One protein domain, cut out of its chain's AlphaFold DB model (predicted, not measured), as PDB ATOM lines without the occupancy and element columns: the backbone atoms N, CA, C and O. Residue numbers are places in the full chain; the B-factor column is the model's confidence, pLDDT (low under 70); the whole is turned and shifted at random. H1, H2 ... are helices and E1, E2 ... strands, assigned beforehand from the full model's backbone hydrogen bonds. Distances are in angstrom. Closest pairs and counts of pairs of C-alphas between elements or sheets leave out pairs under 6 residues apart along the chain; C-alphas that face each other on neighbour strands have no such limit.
ATOM      1  N   GLU A 143     -33.986   8.283 -41.867       97.56
ATOM      2  CA  GLU A 143     -33.551   9.038 -43.040       97.56
ATOM      3  C   GLU A 143     -34.288   8.583 -44.308       97.56
ATOM      4  O   GLU A 143     -34.429   7.385 -44.583       97.56
ATOM      5  N   GLY A 144     -34.768   9.557 -45.084       96.88
ATOM      6  CA  GLY A 144     -35.575   9.333 -46.285       96.88
ATOM      7  C   GLY A 144     -37.066   9.070 -46.032       96.88
ATOM      8  O   GLY A 144     -37.811   8.937 -46.998       96.88
ATOM      9  N   LEU A 145     -37.527   9.013 -44.775       97.50
ATOM     10  CA  LEU A 145     -38.954   8.881 -44.457       97.50
ATOM     11  C   LEU A 145     -39.619  10.226 -44.180       97.50
ATOM     12  O   LEU A 145     -39.040  11.115 -43.547       97.50
ATOM     13  N   GLU A 146     -40.896  10.311 -44.553       97.12
ATOM     14  CA  GLU A 146     -41.776  11.429 -44.221       97.12
ATOM     15  C   GLU A 146     -41.774  11.744 -42.714       97.12
ATOM     16  O   GLU A 146     -41.642  10.859 -41.860       97.12
ATOM     17  N   SER A 147     -41.968  13.018 -42.369       96.12
ATOM     18  CA  SER A 147     -41.965  13.508 -40.981       96.12
ATOM     19  C   SER A 147     -43.067  12.894 -40.110       96.12
ATOM     20  O   SER A 147     -42.914  12.826 -38.894       96.12
ATOM     21  N   ARG A 148     -44.152  12.380 -40.705       97.12
ATOM     22  CA  ARG A 148     -45.240  11.704 -39.976       97.12
ATOM     23  C   ARG A 148     -44.807  10.423 -39.256       97.12
ATOM     24  O   ARG A 148     -45.448  10.027 -38.287       97.12
ATOM     25  N   PHE A 149     -43.737   9.767 -39.709       97.75
ATOM     26  CA  PHE A 149     -43.250   8.538 -39.087       97.75
ATOM     27  C   PHE A 149     -42.371   8.869 -37.881       97.75
ATOM     28  O   PHE A 149     -41.265   9.388 -38.037       97.75
ATOM     29  N   GLN A 150     -42.890   8.571 -36.687       97.81
ATOM     30  CA  GLN A 150     -42.245   8.852 -35.396       97.81
ATOM     31  C   GLN A 150     -41.734   7.595 -34.681       97.81
ATOM     32  O   GLN A 150     -40.935   7.705 -33.754       97.81
ATOM     33  N   SER A 151     -42.164   6.407 -35.115       98.25
ATOM     34  CA  SER A 151     -41.705   5.125 -34.576       98.25
ATOM     35  C   SER A 151     -41.414   4.109 -35.677       98.25
ATOM     36  O   SER A 151     -42.032   4.144 -36.751       98.25
ATOM     37  N   LYS A 152     -40.473   3.198 -35.405       98.50
ATOM     38  CA  LYS A 152     -40.062   2.147 -36.342       98.50
ATOM     39  C   LYS A 152     -41.223   1.205 -36.634       98.50
ATOM     40  O   LYS A 152     -41.531   0.937 -37.796       98.50
ATOM     41  N   SER A 153     -41.941   0.798 -35.588       97.75
ATOM     42  CA  SER A 153     -43.129  -0.051 -35.692       97.75
ATOM     43  C   SER A 153     -44.256   0.642 -36.448       97.75
ATOM     44  O   SER A 153     -44.940   0.006 -37.242       97.75
ATOM     45  N   GLY A 154     -44.426   1.956 -36.268       97.62
ATOM     46  CA  GLY A 154     -45.417   2.731 -37.013       97.62
ATOM     47  C   GLY A 154     -45.154   2.722 -38.520       97.62
ATOM     48  O   GLY A 154     -46.077   2.498 -39.304       97.62
ATOM     49  N   TYR A 155     -43.897   2.909 -38.931       98.19
ATOM     50  CA  TYR A 155     -43.516   2.813 -40.341       98.19
ATOM     51  C   TYR A 155     -43.662   1.389 -40.891       98.19
ATOM     52  O   TYR A 155     -44.212   1.210 -41.976       98.19
ATOM     53  N   LEU A 156     -43.199   0.370 -40.162       97.94
ATOM     54  CA  LEU A 156     -43.264  -1.014 -40.637       97.94
ATOM     55  C   LEU A 156     -44.703  -1.525 -40.745       97.94
ATOM     56  O   LEU A 156     -45.039  -2.176 -41.735       97.94
ATOM     57  N   ARG A 157     -45.577  -1.120 -39.817       96.94
ATOM     58  CA  ARG A 157     -47.025  -1.335 -39.916       96.94
ATOM     59  C   ARG A 157     -47.586  -0.715 -41.193       96.94
ATOM     60  O   ARG A 157     -48.188  -1.415 -42.000       96.94
ATOM     61  N   TYR A 158     -47.303   0.567 -41.435       97.56
ATOM     62  CA  TYR A 158     -47.709   1.253 -42.666       97.56
ATOM     63  C   TYR A 158     -47.178   0.561 -43.934       97.56
ATOM     64  O   TYR A 158     -47.896   0.452 -44.930       97.56
ATOM     65  N   SER A 159     -45.932   0.084 -43.906       96.50
ATOM     66  CA  SER A 159     -45.305  -0.637 -45.017       96.50
ATOM     67  C   SER A 159     -46.051  -1.939 -45.324       96.50
ATOM     68  O   SER A 159     -46.401  -2.186 -46.478       96.50
ATOM     69  N   CYS A 160     -46.398  -2.716 -44.294       95.69
ATOM     70  CA  CYS A 160     -47.212  -3.924 -44.431       95.69
ATOM     71  C   CYS A 160     -48.598  -3.622 -45.019       95.69
ATOM     72  O   CYS A 160     -48.987  -4.193 -46.040       95.69
ATOM     73  N   GLU A 161     -49.306  -2.650 -44.437       95.94
ATOM     74  CA  GLU A 161     -50.623  -2.231 -44.920       95.94
ATOM     75  C   GLU A 161     -50.576  -1.797 -46.389       95.94
ATOM     76  O   GLU A 161     -51.490  -2.076 -47.161       95.94
ATOM     77  N   SER A 162     -49.507  -1.105 -46.790       95.75
ATOM     78  CA  SER A 162     -49.324  -0.630 -48.162       95.75
ATOM     79  C   SER A 162     -49.167  -1.779 -49.159       95.75
ATOM     80  O   SER A 162     -49.727  -1.696 -50.254       95.75
ATOM     81  N   ARG A 163     -48.482  -2.866 -48.772       94.44
ATOM     82  CA  ARG A 163     -48.370  -4.089 -49.588       94.44
ATOM     83  C   ARG A 163     -49.727  -4.757 -49.766       94.44
ATOM     84  O   ARG A 163     -50.156  -4.975 -50.893       94.44
ATOM     85  N   ILE A 164     -50.468  -4.952 -48.676       93.88
ATOM     86  CA  ILE A 164     -51.792  -5.588 -48.719       93.88
ATOM     87  C   ILE A 164     -52.805  -4.741 -49.506       93.88
ATOM     88  O   ILE A 164     -53.609  -5.271 -50.274       93.88
ATOM     89  N   ARG A 165     -52.732  -3.407 -49.400       95.00
ATOM     90  CA  ARG A 165     -53.502  -2.497 -50.265       95.00
ATOM     91  C   ARG A 165     -53.095  -2.591 -51.738       95.00
ATOM     92  O   ARG A 165     -53.918  -2.266 -52.588       95.00
ATOM     93  N   SER A 166     -51.853  -2.959 -52.065       93.94
ATOM     94  CA  SER A 166     -51.443  -3.217 -53.455       93.94
ATOM     95  C   SER A 166     -52.160  -4.439 -54.009       93.94
ATOM     96  O   SER A 166     -52.851  -4.305 -55.012       93.94
ATOM     97  N   TYR A 167     -52.134  -5.561 -53.286       92.38
ATOM     98  CA  TYR A 167     -52.830  -6.784 -53.703       92.38
ATOM     99  C   TYR A 167     -54.331  -6.546 -53.905       92.38
ATOM    100  O   TYR A 167     -54.917  -6.959 -54.901       92.38
ATOM    101  N   LEU A 168     -54.967  -5.784 -53.008       92.00
ATOM    102  CA  LEU A 168     -56.375  -5.415 -53.172       92.00
ATOM    103  C   LEU A 168     -56.618  -4.538 -54.415       92.00
ATOM    104  O   LEU A 168     -57.641  -4.693 -55.083       92.00
ATOM    105  N   ARG A 169     -55.706  -3.606 -54.729       92.88
ATOM    106  CA  ARG A 169     -55.784  -2.776 -55.943       92.88
ATOM    107  C   ARG A 169     -55.614  -3.609 -57.209       92.88
ATOM    108  O   ARG A 169     -56.331  -3.356 -58.171       92.88
ATOM    109  N   GLU A 170     -54.730  -4.601 -57.187       91.25
ATOM    110  CA  GLU A 170     -54.562  -5.561 -58.278       91.25
ATOM    111  C   GLU A 170     -55.872  -6.313 -58.523       91.25
ATOM    112  O   GLU A 170     -56.410  -6.223 -59.622       91.25
ATOM    113  N   VAL A 171     -56.483  -6.910 -57.492       89.62
ATOM    114  CA  VAL A 171     -57.795  -7.582 -57.618       89.62
ATOM    115  C   VAL A 171     -58.882  -6.620 -58.116       89.62
ATOM    116  O   VAL A 171     -59.703  -6.979 -58.959       89.62
ATOM    117  N   SER A 172     -58.858  -5.367 -57.656       88.06
ATOM    118  CA  SER A 172     -59.814  -4.331 -58.076       88.06
ATOM    119  C   SER A 172     -59.664  -3.900 -59.538       88.06
ATOM    120  O   SER A 172     -60.556  -3.231 -60.054       88.06
ATOM    121  N   SER A 173     -58.566  -4.262 -60.211       88.88
ATOM    122  CA  SER A 173     -58.340  -3.963 -61.631       88.88
ATOM    123  C   SER A 173     -58.932  -5.009 -62.587       88.88
ATOM    124  O   SER A 173     -59.110  -4.720 -63.768       88.88
ATOM    125  N   TYR A 174     -59.323  -6.184 -62.076       86.06
ATOM    126  CA  TYR A 174     -59.911  -7.277 -62.861       86.06
ATOM    127  C   TYR A 174     -61.402  -7.175 -63.254       86.06
ATOM    128  O   TYR A 174     -61.785  -7.971 -64.113       86.06
ATOM    129  N   PRO A 175     -62.270  -6.260 -62.754       80.56
ATOM    130  CA  PRO A 175     -63.684  -6.231 -63.148       80.56
ATOM    131  C   PRO A 175     -63.933  -6.198 -64.662       80.56
ATOM    132  O   PRO A 175     -64.916  -6.760 -65.123       80.56
ATOM    133  N   SER A 176     -63.042  -5.578 -65.440       78.62
ATOM    134  CA  SER A 176     -63.127  -5.507 -66.907       78.62
ATOM    135  C   SER A 176     -62.880  -6.844 -67.618       78.62
ATOM    136  O   SER A 176     -63.208  -6.977 -68.793       78.62
ATOM    137  N   THR A 177     -62.300  -7.825 -66.924       83.94
ATOM    138  CA  THR A 177     -62.030  -9.181 -67.436       83.94
ATOM    139  C   THR A 177     -63.106 -10.192 -67.040       83.94
ATOM    140  O   THR A 177     -63.106 -11.322 -67.526       83.94
ATOM    141  N   VAL A 178     -64.031  -9.792 -66.164       86.88
ATOM    142  CA  VAL A 178     -65.150 -10.615 -65.706       86.88
ATOM    143  C   VAL A 178     -66.304 -10.472 -66.698       86.88
ATOM    144  O   VAL A 178     -66.599  -9.374 -67.166       86.88
ATOM    145  N   GLY A 179     -66.968 -11.583 -67.033       87.38
ATOM    146  CA  GLY A 179     -68.154 -11.552 -67.892       87.38
ATOM    147  C   GLY A 179     -69.256 -10.667 -67.300       87.38
ATOM    148  O   GLY A 179     -69.444 -10.642 -66.084       87.38
ATOM    149  N   ALA A 180     -70.003  -9.964 -68.157       87.12
ATOM    150  CA  ALA A 180     -71.005  -8.974 -67.741       87.12
ATOM    151  C   ALA A 180     -72.028  -9.527 -66.728       87.12
ATOM    152  O   ALA A 180     -72.411  -8.829 -65.792       87.12
ATOM    153  N   GLU A 181     -72.409 -10.799 -66.866       89.94
ATOM    154  CA  GLU A 181     -73.356 -11.486 -65.977       89.94
ATOM    155  C   GLU A 181     -72.825 -11.688 -64.545       89.94
ATOM    156  O   GLU A 181     -73.607 -11.768 -63.605       89.94
ATOM    157  N   ALA A 182     -71.502 -11.747 -64.359       91.31
ATOM    158  CA  ALA A 182     -70.859 -11.965 -63.060       91.31
ATOM    159  C   ALA A 182     -70.261 -10.680 -62.455       91.31
ATOM    160  O   ALA A 182     -69.730 -10.708 -61.343       91.31
ATOM    161  N   GLN A 183     -70.325  -9.552 -63.167       90.25
ATOM    162  CA  GLN A 183     -69.635  -8.319 -62.788       90.25
ATOM    163  C   GLN A 183     -70.216  -7.672 -61.523       90.25
ATOM    164  O   GLN A 183     -69.458  -7.244 -60.650       90.25
ATOM    165  N   GLU A 184     -71.545  -7.623 -61.399       91.69
ATOM    166  CA  GLU A 184     -72.215  -7.120 -60.190       91.69
ATOM    167  C   GLU A 184     -71.778  -7.925 -58.963       91.69
ATOM    168  O   GLU A 184     -71.397  -7.369 -57.929       91.69
ATOM    169  N   GLU A 185     -71.735  -9.245 -59.123       93.75
ATOM    170  CA  GLU A 185     -71.464 -10.141 -58.016       93.75
ATOM    171  C   GLU A 185     -69.989 -10.175 -57.617       93.75
ATOM    172  O   GLU A 185     -69.657 -10.208 -56.428       93.75
ATOM    173  N   PHE A 186     -69.091 -10.015 -58.591       93.25
ATOM    174  CA  PHE A 186     -67.679  -9.746 -58.341       93.25
ATOM    175  C   PHE A 186     -67.484  -8.487 -57.483       93.25
ATOM    176  O   PHE A 186     -66.756  -8.521 -56.489       93.25
ATOM    177  N   LEU A 187     -68.155  -7.379 -57.823       92.75
ATOM    178  CA  LEU A 187     -68.048  -6.124 -57.071       92.75
ATOM    179  C   LEU A 187     -68.615  -6.253 -55.652       92.75
ATOM    180  O   LEU A 187     -68.029  -5.704 -54.711       92.75
ATOM    181  N   ARG A 188     -69.699  -7.016 -55.462       95.19
ATOM    182  CA  ARG A 188     -70.251  -7.308 -54.129       95.19
ATOM    183  C   ARG A 188     -69.248  -8.063 -53.251       95.19
ATOM    184  O   ARG A 188     -69.033  -7.697 -52.087       95.19
ATOM    185  N   VAL A 189     -68.605  -9.095 -53.799       95.50
ATOM    186  CA  VAL A 189     -67.577  -9.878 -53.093       95.50
ATOM    187  C   VAL A 189     -66.346  -9.019 -52.797       95.50
ATOM    188  O   VAL A 189     -65.886  -8.986 -51.652       95.50
ATOM    189  N   LEU A 190     -65.860  -8.253 -53.777       94.25
ATOM    190  CA  LEU A 190     -64.736  -7.332 -53.607       94.25
ATOM    191  C   LEU A 190     -65.014  -6.290 -52.512       94.25
ATOM    192  O   LEU A 190     -64.149  -6.014 -51.678       94.25
ATOM    193  N   GLY A 191     -66.233  -5.745 -52.462       95.06
ATOM    194  CA  GLY A 191     -66.668  -4.832 -51.405       95.06
ATOM    195  C   GLY A 191     -66.599  -5.471 -50.015       95.06
ATOM    196  O   GLY A 191     -66.097  -4.854 -49.072       95.06
ATOM    197  N   SER A 192     -67.010  -6.735 -49.899       96.75
ATOM    198  CA  SER A 192     -66.931  -7.506 -48.650       96.75
ATOM    199  C   SER A 192     -65.478  -7.749 -48.217       96.75
ATOM    200  O   SER A 192     -65.134  -7.547 -47.049       96.75
ATOM    201  N   MET A 193     -64.589  -8.093 -49.158       95.38
ATOM    202  CA  MET A 193     -63.147  -8.220 -48.904       95.38
ATOM    203  C   MET A 193     -62.538  -6.894 -48.431       95.38
ATOM    204  O   MET A 193     -61.803  -6.869 -47.441       95.38
ATOM    205  N   CYS A 194     -62.892  -5.775 -49.074       95.31
ATOM    206  CA  CYS A 194     -62.450  -4.436 -48.673       95.31
ATOM    207  C   CYS A 194     -62.869  -4.105 -47.236       95.31
ATOM    208  O   CYS A 194     -62.060  -3.606 -46.450       95.31
ATOM    209  N   GLN A 195     -64.130  -4.370 -46.882       96.81
ATOM    210  CA  GLN A 195     -64.643  -4.133 -45.532       96.81
ATOM    211  C   GLN A 195     -63.908  -4.988 -44.501       96.81
ATOM    212  O   GLN A 195     -63.479  -4.469 -43.466       96.81
ATOM    213  N   LYS A 196     -63.686  -6.272 -44.806       96.75
ATOM    214  CA  LYS A 196     -62.936  -7.165 -43.925       96.75
ATOM    215  C   LYS A 196     -61.508  -6.669 -43.722       96.75
ATOM    216  O   LYS A 196     -61.099  -6.519 -42.573       96.75
ATOM    217  N   LEU A 197     -60.784  -6.334 -44.791       95.94
ATOM    218  CA  LEU A 197     -59.416  -5.811 -44.705       95.94
ATOM    219  C   LEU A 197     -59.342  -4.511 -43.900       95.94
ATOM    220  O   LEU A 197     -58.458  -4.369 -43.060       95.94
ATOM    221  N   ARG A 198     -60.295  -3.587 -44.072       96.06
ATOM    222  CA  ARG A 198     -60.380  -2.373 -43.242       96.06
ATOM    223  C   ARG A 198     -60.592  -2.699 -41.766       96.06
ATOM    224  O   ARG A 198     -59.931  -2.096 -40.926       96.06
ATOM    225  N   SER A 199     -61.462  -3.665 -41.453       96.25
ATOM    226  CA  SER A 199     -61.747  -4.066 -40.066       96.25
ATOM    227  C   SER A 199     -60.520  -4.620 -39.332       96.25
ATOM    228  O   SER A 199     -60.408  -4.452 -38.123       96.25
ATOM    229  N   VAL A 200     -59.579  -5.223 -40.067       93.81
ATOM    230  CA  VAL A 200     -58.316  -5.764 -39.534       93.81
ATOM    231  C   VAL A 200     -57.109  -4.873 -39.845       93.81
ATOM    232  O   VAL A 200     -55.970  -5.326 -39.773       93.81
ATOM    233  N   GLN A 201     -57.342  -3.608 -40.215       94.62
ATOM    234  CA  GLN A 201     -56.291  -2.626 -40.514       94.62
ATOM    235  C   GLN A 201     -55.269  -3.143 -41.539       94.62
ATOM    236  O   GLN A 201     -54.066  -2.992 -41.363       94.62
ATOM    237  N   TYR A 202     -55.753  -3.795 -42.600       95.62
ATOM    238  CA  TYR A 202     -54.945  -4.378 -43.676       95.62
ATOM    239  C   TYR A 202     -53.787  -5.246 -43.157       95.62
ATOM    240  O   TYR A 202     -52.708  -5.213 -43.732       95.62
ATOM    241  N   ASN A 203     -54.003  -5.967 -42.048       94.62
ATOM    242  CA  ASN A 203     -53.027  -6.807 -41.345       94.62
ATOM    243  C   ASN A 203     -51.664  -6.142 -41.101       94.62
ATOM    244  O   ASN A 203     -50.639  -6.822 -41.055       94.62
ATOM    245  N   GLY A 204     -51.640  -4.821 -40.890       94.88
ATOM    246  CA  GLY A 204     -50.401  -4.089 -40.621       94.88
ATOM    247  C   GLY A 204     -49.592  -4.652 -39.447       94.88
ATOM    248  O   GLY A 204     -48.374  -4.489 -39.392       94.88
ATOM    249  N   SER A 205     -50.260  -5.350 -38.522       95.06
ATOM    250  CA  SER A 205     -49.646  -6.015 -37.373       95.06
ATOM    251  C   SER A 205     -48.559  -7.021 -37.749       95.06
ATOM    252  O   SER A 205     -47.657  -7.237 -36.944       95.06
ATOM    253  N   TYR A 206     -48.597  -7.602 -38.956       95.31
ATOM    254  CA  TYR A 206     -47.624  -8.612 -39.376       95.31
ATOM    255  C   TYR A 206     -46.183  -8.118 -39.287       95.31
ATOM    256  O   TYR A 206     -45.301  -8.900 -38.939       95.31
ATOM    257  N   PHE A 207     -45.937  -6.832 -39.555       96.81
ATOM    258  CA  PHE A 207     -44.591  -6.258 -39.487       96.81
ATOM    259  C   PHE A 207     -44.307  -5.481 -38.199       96.81
ATOM    260  O   PHE A 207     -43.223  -4.927 -38.054       96.81
ATOM    261  N   ASP A 208     -45.261  -5.428 -37.272       96.06
ATOM    262  CA  ASP A 208     -45.153  -4.676 -36.028       96.06
ATOM    263  C   ASP A 208     -44.686  -5.581 -34.881       96.06
ATOM    264  O   ASP A 208     -45.460  -6.356 -34.314       96.06
ATOM    265  N   ARG A 209     -43.418  -5.438 -34.479       95.81
ATOM    266  CA  ARG A 209     -42.837  -6.168 -33.345       95.81
ATOM    267  C   ARG A 209     -43.558  -5.915 -32.023       95.81
ATOM    268  O   ARG A 209     -43.452  -6.746 -31.133       95.81
ATOM    269  N   GLY A 210     -44.296  -4.815 -31.870       93.31
ATOM    270  CA  GLY A 210     -45.099  -4.505 -30.684       93.31
ATOM    271  C   GLY A 210     -46.515  -5.094 -30.706       93.31
ATOM    272  O   GLY A 210     -47.237  -4.974 -29.710       93.31
ATOM    273  N   ALA A 211     -46.937  -5.729 -31.806       92.31
ATOM    274  CA  ALA A 211     -48.286  -6.269 -31.929       92.31
ATOM    275  C   ALA A 211     -48.538  -7.429 -30.948       92.31
ATOM    276  O   ALA A 211     -47.721  -8.335 -30.762       92.31
ATOM    277  N   LYS A 212     -49.714  -7.404 -30.312       86.12
ATOM    278  CA  LYS A 212     -50.162  -8.420 -29.346       86.12
ATOM    279  C   LYS A 212     -50.973  -9.519 -30.042       86.12
ATOM    280  O   LYS A 212     -51.516  -9.308 -31.121       86.12
ATOM    281  N   GLY A 213     -51.091 -10.684 -29.399       75.00
ATOM    282  CA  GLY A 213     -52.039 -11.729 -29.813       75.00
ATOM    283  C   GLY A 213     -51.642 -12.545 -31.048       75.00
ATOM    284  O   GLY A 213     -52.521 -13.029 -31.748       75.00
ATOM    285  N   GLY A 214     -50.343 -12.688 -31.336       74.44
ATOM    286  CA  GLY A 214     -49.858 -13.552 -32.425       74.44
ATOM    287  C   GLY A 214     -49.997 -12.967 -33.834       74.44
ATOM    288  O   GLY A 214     -49.658 -13.633 -34.800       74.44
ATOM    289  N   GLY A 215     -50.437 -11.714 -33.968       83.62
ATOM    290  CA  GLY A 215     -50.590 -11.048 -35.264       83.62
ATOM    291  C   GLY A 215     -49.298 -10.511 -35.890       83.62
ATOM    292  O   GLY A 215     -49.412  -9.718 -36.815       83.62
ATOM    293  N   ARG A 216     -48.110 -10.875 -35.385       93.25
ATOM    294  CA  ARG A 216     -46.788 -10.468 -35.908       93.25
ATOM    295  C   ARG A 216     -46.064 -11.663 -36.517       93.25
ATOM    296  O   ARG A 216     -46.164 -12.762 -35.983       93.25
ATOM    297  N   LEU A 217     -45.312 -11.424 -37.588       94.31
ATOM    298  CA  LEU A 217     -44.471 -12.427 -38.256       94.31
ATOM    299  C   LEU A 217     -43.020 -12.414 -37.761       94.31
ATOM    300  O   LEU A 217     -42.213 -13.241 -38.178       94.31
ATOM    301  N   CYS A 218     -42.678 -11.469 -36.888       95.38
ATOM    302  CA  CYS A 218     -41.362 -11.351 -36.281       95.38
ATOM    303  C   CYS A 218     -41.367 -11.692 -34.790       95.38
ATOM    304  O   CYS A 218     -42.409 -11.723 -34.128       95.38
ATOM    305  N   THR A 219     -40.170 -11.904 -34.246       95.31
ATOM    306  CA  THR A 219     -39.950 -11.965 -32.795       95.31
ATOM    307  C   THR A 219     -40.262 -10.609 -32.131       95.31
ATOM    308  O   THR A 219     -40.358  -9.589 -32.823       95.31
ATOM    309  N   PRO A 220     -40.395 -10.535 -30.791       94.81
ATOM    310  CA  PRO A 220     -40.576  -9.261 -30.083       94.81
ATOM    311  C   PRO A 220     -39.477  -8.220 -30.338       94.81
ATOM    312  O   PRO A 220     -39.728  -7.022 -30.242       94.81
ATOM    313  N   GLU A 221     -38.278  -8.660 -30.709       94.69
ATOM    314  CA  GLU A 221     -37.138  -7.805 -31.042       94.69
ATOM    315  C   GLU A 221     -37.176  -7.329 -32.508       94.69
ATOM    316  O   GLU A 221     -36.443  -6.412 -32.884       94.69
ATOM    317  N   GLY A 222     -38.048  -7.917 -33.336       96.12
ATOM    318  CA  GLY A 222     -38.232  -7.562 -34.743       96.12
ATOM    319  C   GLY A 222     -37.490  -8.451 -35.743       96.12
ATOM    320  O   GLY A 222     -37.342  -8.048 -36.894       96.12
ATOM    321  N   TRP A 223     -37.032  -9.644 -35.345       95.94
ATOM    322  CA  TRP A 223     -36.405 -10.595 -36.270       95.94
ATOM    323  C   TRP A 223     -37.449 -11.330 -37.104       95.94
ATOM    324  O   TRP A 223     -38.316 -12.009 -36.558       95.94
ATOM    325  N   PHE A 224     -37.334 -11.221 -38.423       95.88
ATOM    326  CA  PHE A 224     -38.099 -11.997 -39.391       95.88
ATOM    327  C   PHE A 224     -37.246 -13.149 -39.909       95.88
ATOM    328  O   PHE A 224     -36.048 -12.987 -40.157       95.88
ATOM    329  N   SER A 225     -37.874 -14.301 -40.109       94.31
ATOM    330  CA  SER A 225     -37.251 -15.478 -40.709       94.31
ATOM    331  C   SER A 225     -37.941 -15.795 -42.026       94.31
ATOM    332  O   SER A 225     -39.166 -15.768 -42.109       94.31
ATOM    333  N   CYS A 226     -37.151 -16.090 -43.057       93.50
ATOM    334  CA  CYS A 226     -37.687 -16.568 -44.323       93.50
ATOM    335  C   CYS A 226     -38.321 -17.943 -44.108       93.50
ATOM    336  O   CYS A 226     -37.694 -18.831 -43.523       93.50
ATOM    337  N   GLN A 227     -39.542 -18.125 -44.605       88.88
ATOM    338  CA  GLN A 227     -40.262 -19.393 -44.461       88.88
ATOM    339  C   GLN A 227     -39.920 -20.396 -45.577       88.88
ATOM    340  O   GLN A 227     -40.394 -21.520 -45.544       88.88
ATOM    341  N   GLY A 228     -38.994 -20.044 -46.476       85.81
ATOM    342  CA  GLY A 228     -38.578 -20.895 -47.594       85.81
ATOM    343  C   GLY A 228     -39.486 -20.722 -48.806       85.81
ATOM    344  O   GLY A 228     -40.532 -20.102 -48.671       85.81
ATOM    345  N   PRO A 229     -39.068 -21.192 -49.992       84.88
ATOM    346  CA  PRO A 229     -39.897 -21.105 -51.192       84.88
ATOM    347  C   PRO A 229     -41.233 -21.835 -50.988       84.88
ATOM    348  O   PRO A 229     -41.344 -22.697 -50.122       84.88
ATOM    349  N   PHE A 230     -42.234 -21.495 -51.801       81.12
ATOM    350  CA  PHE A 230     -43.610 -21.988 -51.649       81.12
ATOM    351  C   PHE A 230     -43.749 -23.524 -51.658       81.12
ATOM    352  O   PHE A 230     -44.763 -24.049 -51.211       81.12
ATOM    353  N   ASP A 231     -42.763 -24.239 -52.202       83.06
ATOM    354  CA  ASP A 231     -42.722 -25.693 -52.348       83.06
ATOM    355  C   ASP A 231     -41.868 -26.399 -51.278       83.06
ATOM    356  O   ASP A 231     -41.624 -27.602 -51.381       83.06
ATOM    357  N   MET A 232     -41.409 -25.675 -50.252       84.25
ATOM    358  CA  MET A 232     -40.573 -26.204 -49.171       84.25
ATOM    359  C   MET A 232     -41.097 -25.778 -47.798       84.25
ATOM    360  O   MET A 232     -41.551 -24.657 -47.607       84.25
ATOM    361  N   ASP A 233     -40.913 -26.640 -46.797       83.88
ATOM    362  CA  ASP A 233     -41.362 -26.370 -45.421       83.88
ATOM    363  C   ASP A 233     -40.514 -25.316 -44.682       83.88
ATOM    364  O   ASP A 233     -40.882 -24.846 -43.603       83.88
ATOM    365  N   SER A 234     -39.316 -25.006 -45.190       85.88
ATOM    366  CA  SER A 234     -38.407 -24.055 -44.546       85.88
ATOM    367  C   SER A 234     -37.339 -23.500 -45.487       85.88
ATOM    368  O   SER A 234     -36.984 -24.088 -46.511       85.88
ATOM    369  N   CYS A 235     -36.760 -22.359 -45.107       89.75
ATOM    370  CA  CYS A 235     -35.620 -21.784 -45.810       89.75
ATOM    371  C   CYS A 235     -34.320 -22.533 -45.472       89.75
ATOM    372  O   CYS A 235     -33.768 -22.367 -44.381       89.75
ATOM    373  N   LEU A 236     -33.773 -23.284 -46.435       88.56
ATOM    374  CA  LEU A 236     -32.491 -23.995 -46.285       88.56
ATOM    375  C   LEU A 236     -31.320 -23.054 -45.959       88.56
ATOM    376  O   LEU A 236     -30.455 -23.393 -45.154       88.56
ATOM    377  N   SER A 237     -31.327 -21.850 -46.533       89.56
ATOM    378  CA  SER A 237     -30.312 -20.819 -46.284       89.56
ATOM    379  C   SER A 237     -30.500 -20.079 -44.956       89.56
ATOM    380  O   SER A 237     -29.663 -19.252 -44.601       89.56
ATOM    381  N   ARG A 238     -31.591 -20.351 -44.220       90.50
ATOM    382  CA  ARG A 238     -31.926 -19.719 -42.932       90.50
ATOM    383  C   ARG A 238     -31.872 -18.189 -42.979       90.50
ATOM    384  O   ARG A 238     -31.392 -17.547 -42.042       90.50
ATOM    385  N   HIS A 239     -32.357 -17.602 -44.074       92.31
ATOM    386  CA  HIS A 239     -32.366 -16.153 -44.220       92.31
ATOM    387  C   HIS A 239     -33.165 -15.510 -43.086       92.31
ATOM    388  O   HIS A 239     -34.278 -15.932 -42.762       92.31
ATOM    389  N   SER A 240     -32.593 -14.465 -42.501       94.19
ATOM    390  CA  SER A 240     -33.234 -13.657 -41.474       94.19
ATOM    391  C   SER A 240     -32.882 -12.191 -41.672       94.19
ATOM    392  O   SER A 240     -31.869 -11.858 -42.286       94.19
ATOM    393  N   ILE A 241     -33.751 -11.313 -41.188       95.25
ATOM    394  CA  ILE A 241     -33.546  -9.870 -41.247       95.25
ATOM    395  C   ILE A 241     -34.240  -9.210 -40.067       95.25
ATOM    396  O   ILE A 241     -35.313  -9.640 -39.642       95.25
ATOM    397  N   ASN A 242     -33.651  -8.136 -39.556       96.06
ATOM    398  CA  ASN A 242     -34.309  -7.272 -38.594       96.06
ATOM    399  C   ASN A 242     -34.427  -5.856 -39.183       96.06
ATOM    400  O   ASN A 242     -33.487  -5.077 -39.099       96.06
ATOM    401  N   PRO A 243     -35.562  -5.469 -39.788       97.12
ATOM    402  CA  PRO A 243     -35.713  -4.135 -40.364       97.12
ATOM    403  C   PRO A 243     -35.712  -3.014 -39.315       97.12
ATOM    404  O   PRO A 243     -35.632  -1.844 -39.685       97.12
ATOM    405  N   TYR A 244     -35.789  -3.333 -38.020       97.44
ATOM    406  CA  TYR A 244     -35.663  -2.360 -36.934       97.44
ATOM    407  C   TYR A 244     -34.213  -1.992 -36.626       97.44
ATOM    408  O   TYR A 244     -33.973  -1.064 -35.858       97.44
ATOM    409  N   SER A 245     -33.248  -2.718 -37.182       95.12
ATOM    410  CA  SER A 245     -31.871  -2.684 -36.719       95.12
ATOM    411  C   SER A 245     -31.105  -1.456 -37.224       95.12
ATOM    412  O   SER A 245     -30.529  -0.729 -36.417       95.12
ATOM    413  N   ASN A 246     -31.165  -1.175 -38.528       94.75
ATOM    414  CA  ASN A 246     -30.572   0.007 -39.153       94.75
ATOM    415  C   ASN A 246     -31.322   0.406 -40.445       94.75
ATOM    416  O   ASN A 246     -32.235  -0.284 -40.913       94.75
ATOM    417  N   ARG A 247     -30.937   1.552 -41.025       95.62
ATOM    418  CA  ARG A 247     -31.537   2.117 -42.247       95.62
ATOM    419  C   ARG A 247     -31.448   1.172 -43.449       95.62
ATOM    420  O   ARG A 247     -32.404   1.068 -44.218       95.62
ATOM    421  N   GLU A 248     -30.306   0.522 -43.639       93.81
ATOM    422  CA  GLU A 248     -30.055  -0.379 -44.765       93.81
ATOM    423  C   GLU A 248     -30.887  -1.656 -44.643       93.81
ATOM    424  O   GLU A 248     -31.547  -2.026 -45.608       93.81
ATOM    425  N   SER A 249     -30.974  -2.266 -43.458       95.25
ATOM    426  CA  SER A 249     -31.831  -3.430 -43.197       95.25
ATOM    427  C   SER A 249     -33.310  -3.097 -43.423       95.25
ATOM    428  O   SER A 249     -34.040  -3.888 -44.017       95.25
ATOM    429  N   ARG A 250     -33.758  -1.890 -43.049       96.19
ATOM    430  CA  ARG A 250     -35.107  -1.401 -43.383       96.19
ATOM    431  C   ARG A 250     -35.332  -1.315 -44.898       96.19
ATOM    432  O   ARG A 250     -36.408  -1.671 -45.371       96.19
ATOM    433  N   ILE A 251     -34.350  -0.824 -45.655       95.00
ATOM    434  CA  ILE A 251     -34.442  -0.723 -47.120       95.00
ATOM    435  C   ILE A 251     -34.416  -2.117 -47.752       95.00
ATOM    436  O   ILE A 251     -35.273  -2.413 -48.577       95.00
ATOM    437  N   LEU A 252     -33.503  -2.995 -47.334       94.06
ATOM    438  CA  LEU A 252     -33.419  -4.380 -47.806       94.06
ATOM    439  C   LEU A 252     -34.713  -5.147 -47.545       94.06
ATOM    440  O   LEU A 252     -35.136  -5.936 -48.374       94.06
ATOM    441  N   PHE A 253     -35.420  -4.863 -46.454       95.50
ATOM    442  CA  PHE A 253     -36.717  -5.484 -46.192       95.50
ATOM    443  C   PHE A 253     -37.788  -5.161 -47.248       95.50
ATOM    444  O   PHE A 253     -38.784  -5.875 -47.353       95.50
ATOM    445  N   SER A 254     -37.598  -4.130 -48.078       90.12
ATOM    446  CA  SER A 254     -38.460  -3.886 -49.244       90.12
ATOM    447  C   SER A 254     -38.349  -4.960 -50.329       90.12
ATOM    448  O   SER A 254     -39.306  -5.132 -51.076       90.12
ATOM    449  N   THR A 255     -37.241  -5.710 -50.381       89.62
ATOM    450  CA  THR A 255     -37.056  -6.836 -51.313       89.62
ATOM    451  C   THR A 255     -37.616  -8.150 -50.773       89.62
ATOM    452  O   THR A 255     -37.719  -9.125 -51.512       89.62
ATOM    453  N   TRP A 256     -37.989  -8.197 -49.490       90.75
ATOM    454  CA  TRP A 256     -38.680  -9.339 -48.898       90.75
ATOM    455  C   TRP A 256     -40.153  -9.299 -49.290       90.75
ATOM    456  O   TRP A 256     -40.802  -8.265 -49.137       90.75
ATOM    457  N   ASN A 257     -40.694 -10.418 -49.755       83.06
ATOM    458  CA  ASN A 257     -42.052 -10.534 -50.271       83.06
ATOM    459  C   ASN A 257     -42.976 -11.231 -49.272       83.06
ATOM    460  O   ASN A 257     -42.547 -12.101 -48.523       83.06
ATOM    461  N   LEU A 258     -44.252 -10.840 -49.279       81.50
ATOM    462  CA  LEU A 258     -45.337 -11.658 -48.740       81.50
ATOM    463  C   LEU A 258     -45.891 -12.442 -49.926       81.50
ATOM    464  O   LEU A 258     -46.640 -11.885 -50.726       81.50
ATOM    465  N   ASP A 259     -45.425 -13.672 -50.101       75.25
ATOM    466  CA  ASP A 259     -45.892 -14.513 -51.191       75.25
ATOM    467  C   ASP A 259     -47.313 -15.025 -50.928       75.25
ATOM    468  O   ASP A 259     -47.781 -15.133 -49.790       75.25
ATOM    469  N   HIS A 260     -48.026 -15.271 -52.021       69.06
ATOM    470  CA  HIS A 260     -49.478 -15.418 -52.055       69.06
ATOM    471  C   HIS A 260     -49.946 -16.823 -51.671       69.06
ATOM    472  O   HIS A 260     -51.133 -17.014 -51.408       69.06
ATOM    473  N   ILE A 261     -49.030 -17.791 -51.610       55.53
ATOM    474  CA  ILE A 261     -49.297 -19.115 -51.055       55.53
ATOM    475  C   ILE A 261     -49.071 -19.008 -49.538       55.53
ATOM    476  O   ILE A 261     -47.953 -18.824 -49.069       55.53
ATOM    477  N   ASP A 262     -50.175 -19.003 -48.787       47.00
ATOM    478  CA  ASP A 262     -50.254 -19.037 -47.316       47.00
ATOM    479  C   ASP A 262     -49.674 -17.850 -46.517       47.00
ATOM    480  O   ASP A 262     -49.494 -17.939 -45.302       47.00
ATOM    481  N   GLY A 263     -49.459 -16.685 -47.144       51.59
ATOM    482  CA  GLY A 263     -48.977 -15.488 -46.436       51.59
ATOM    483  C   GLY A 263     -47.510 -15.596 -46.021       51.59
ATOM    484  O   GLY A 263     -47.098 -15.034 -45.003       51.59
ATOM    485  N   VAL A 264     -46.744 -16.340 -46.818       54.78
ATOM    486  CA  VAL A 264     -45.364 -16.710 -46.548       54.78
ATOM    487  C   VAL A 264     -44.419 -15.528 -46.772       54.78
ATOM    488  O   VAL A 264     -44.406 -14.903 -47.830       54.78
ATOM    489  N   LEU A 265     -43.587 -15.214 -45.780       59.72
ATOM    490  CA  LEU A 265     -42.523 -14.232 -45.925       59.72
ATOM    491  C   LEU A 265     -41.313 -14.862 -46.634       59.72
ATOM    492  O   LEU A 265     -40.573 -15.664 -46.055       59.72
ATOM    493  N   LEU A 266     -41.090 -14.442 -47.877       58.16
ATOM    494  CA  LEU A 266     -39.948 -14.827 -48.699       58.16
ATOM    495  C   LEU A 266     -38.883 -13.737 -48.701       58.16
ATOM    496  O   LEU A 266     -39.179 -12.551 -48.842       58.16
ATOM    497  N   CYS A 267     -37.617 -14.130 -48.637       54.25
ATOM    498  CA  CYS A 267     -36.540 -13.258 -49.091       54.25
ATOM    499  C   CYS A 267     -36.608 -13.131 -50.626       54.25
ATOM    500  O   CYS A 267     -36.831 -14.127 -51.317       54.25
ATOM    501  N   GLY A 268     -36.405 -11.930 -51.168       47.16
ATOM    502  CA  GLY A 268     -36.238 -11.758 -52.612       47.16
ATOM    503  C   GLY A 268     -34.990 -12.486 -53.137       47.16
ATOM    504  O   GLY A 268     -34.117 -12.842 -52.339       47.16
TER     505      GLY A 268
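AT A GLANCE: This is residues 143 to 268 of the 270 residues of the protein "DFFB isoform 4" of Pongo abelii (UniProt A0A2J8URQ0). What shape does the model show? A long helical hairpin of H1 and H2, with few contacts between its two helices, reaches out from a loose head, where H3 packs on the earlier part of H1, and H4, the small strand hairpin E1 and E2 and the looping residues 208 to 246 also lie. What is it made of? The printed part has 126 residues, mostly helix by class, with four named helices and then two strands in the order H1, H2, H3, H4, E1, E2; the one sheet, E1 - E2, is antiparallel. How compact is it? It is only just loose, close to compact, with a radius of gyration of the C-alphas of 16.7 A and spans of 51 by 39 by 29 A.

HOW THE PARTS SIT: How is the sheet formed? E1, residues 257 to 259, and E2, residues 264 to 266, form an antiparallel hairpin at 140 degrees, with N 257 and O 266 at 2.8 A and N 259 and O 264 at 2.8 A, both within hydrogen-bond range. What stands nearby? A tight link joins H4, residues 247 to 255, to E1. H1, residues 152 to 177, is only just apart from E1, at 8.2 A, while H1 and H4 are near each other, with 8 pairs of C-alphas within 10 A. What does H1 touch? With its residues 153 to 165 alone it touches H3, residues 201 to 207, at a steep tilt of 49 degrees, opposite ways; the closest C-alphas, of Arg 157 and Gly 204, are 4.4 A apart. With residues 168 to 175 alone it touches H2, residues 180 to 199, in a helical hairpin at a shallow tilt of 9 degrees, opposite ways; the closest C-alphas, of Pro 175 and Gln 183, are 6.3 A apart. How do the helix backbones run? O i to N i+4 pairs are within hydrogen-bond range in 18 of 22 for H1, 14 of 16 for H2, 3 of 5 for H4 and 0 of 3 for H3, where 3 of 4 O i to N i+3 pairs are within range.

IN THESE COORDINATES: Where does H1 run? It goes from C-alpha 152 at (-40.062, 2.147, -36.342) to C-alpha 177 at (-62.030, -9.181, -67.436), 39.7 A. How long are the other helices? H2 measures 29.6 A, H4 13.9 A and H3 12.3 A. Where does E2 end? C-alpha 266 is at (-39.948, -14.827, -48.699).

THE WHOLE: How large is it? The two C-alphas farthest apart, of Glu 181 and Asn 246, are 51.8 A apart. Is the backbone continuous? The printed part has no cut; the link from H3 to H4, 39 residues, is long, and in it residues 224 to 225 pair antiparallel with residues 240 to 241. Where is confidence low? Residues 260 to 268 have pLDDT under 70; the mean of the printed part is 89.8.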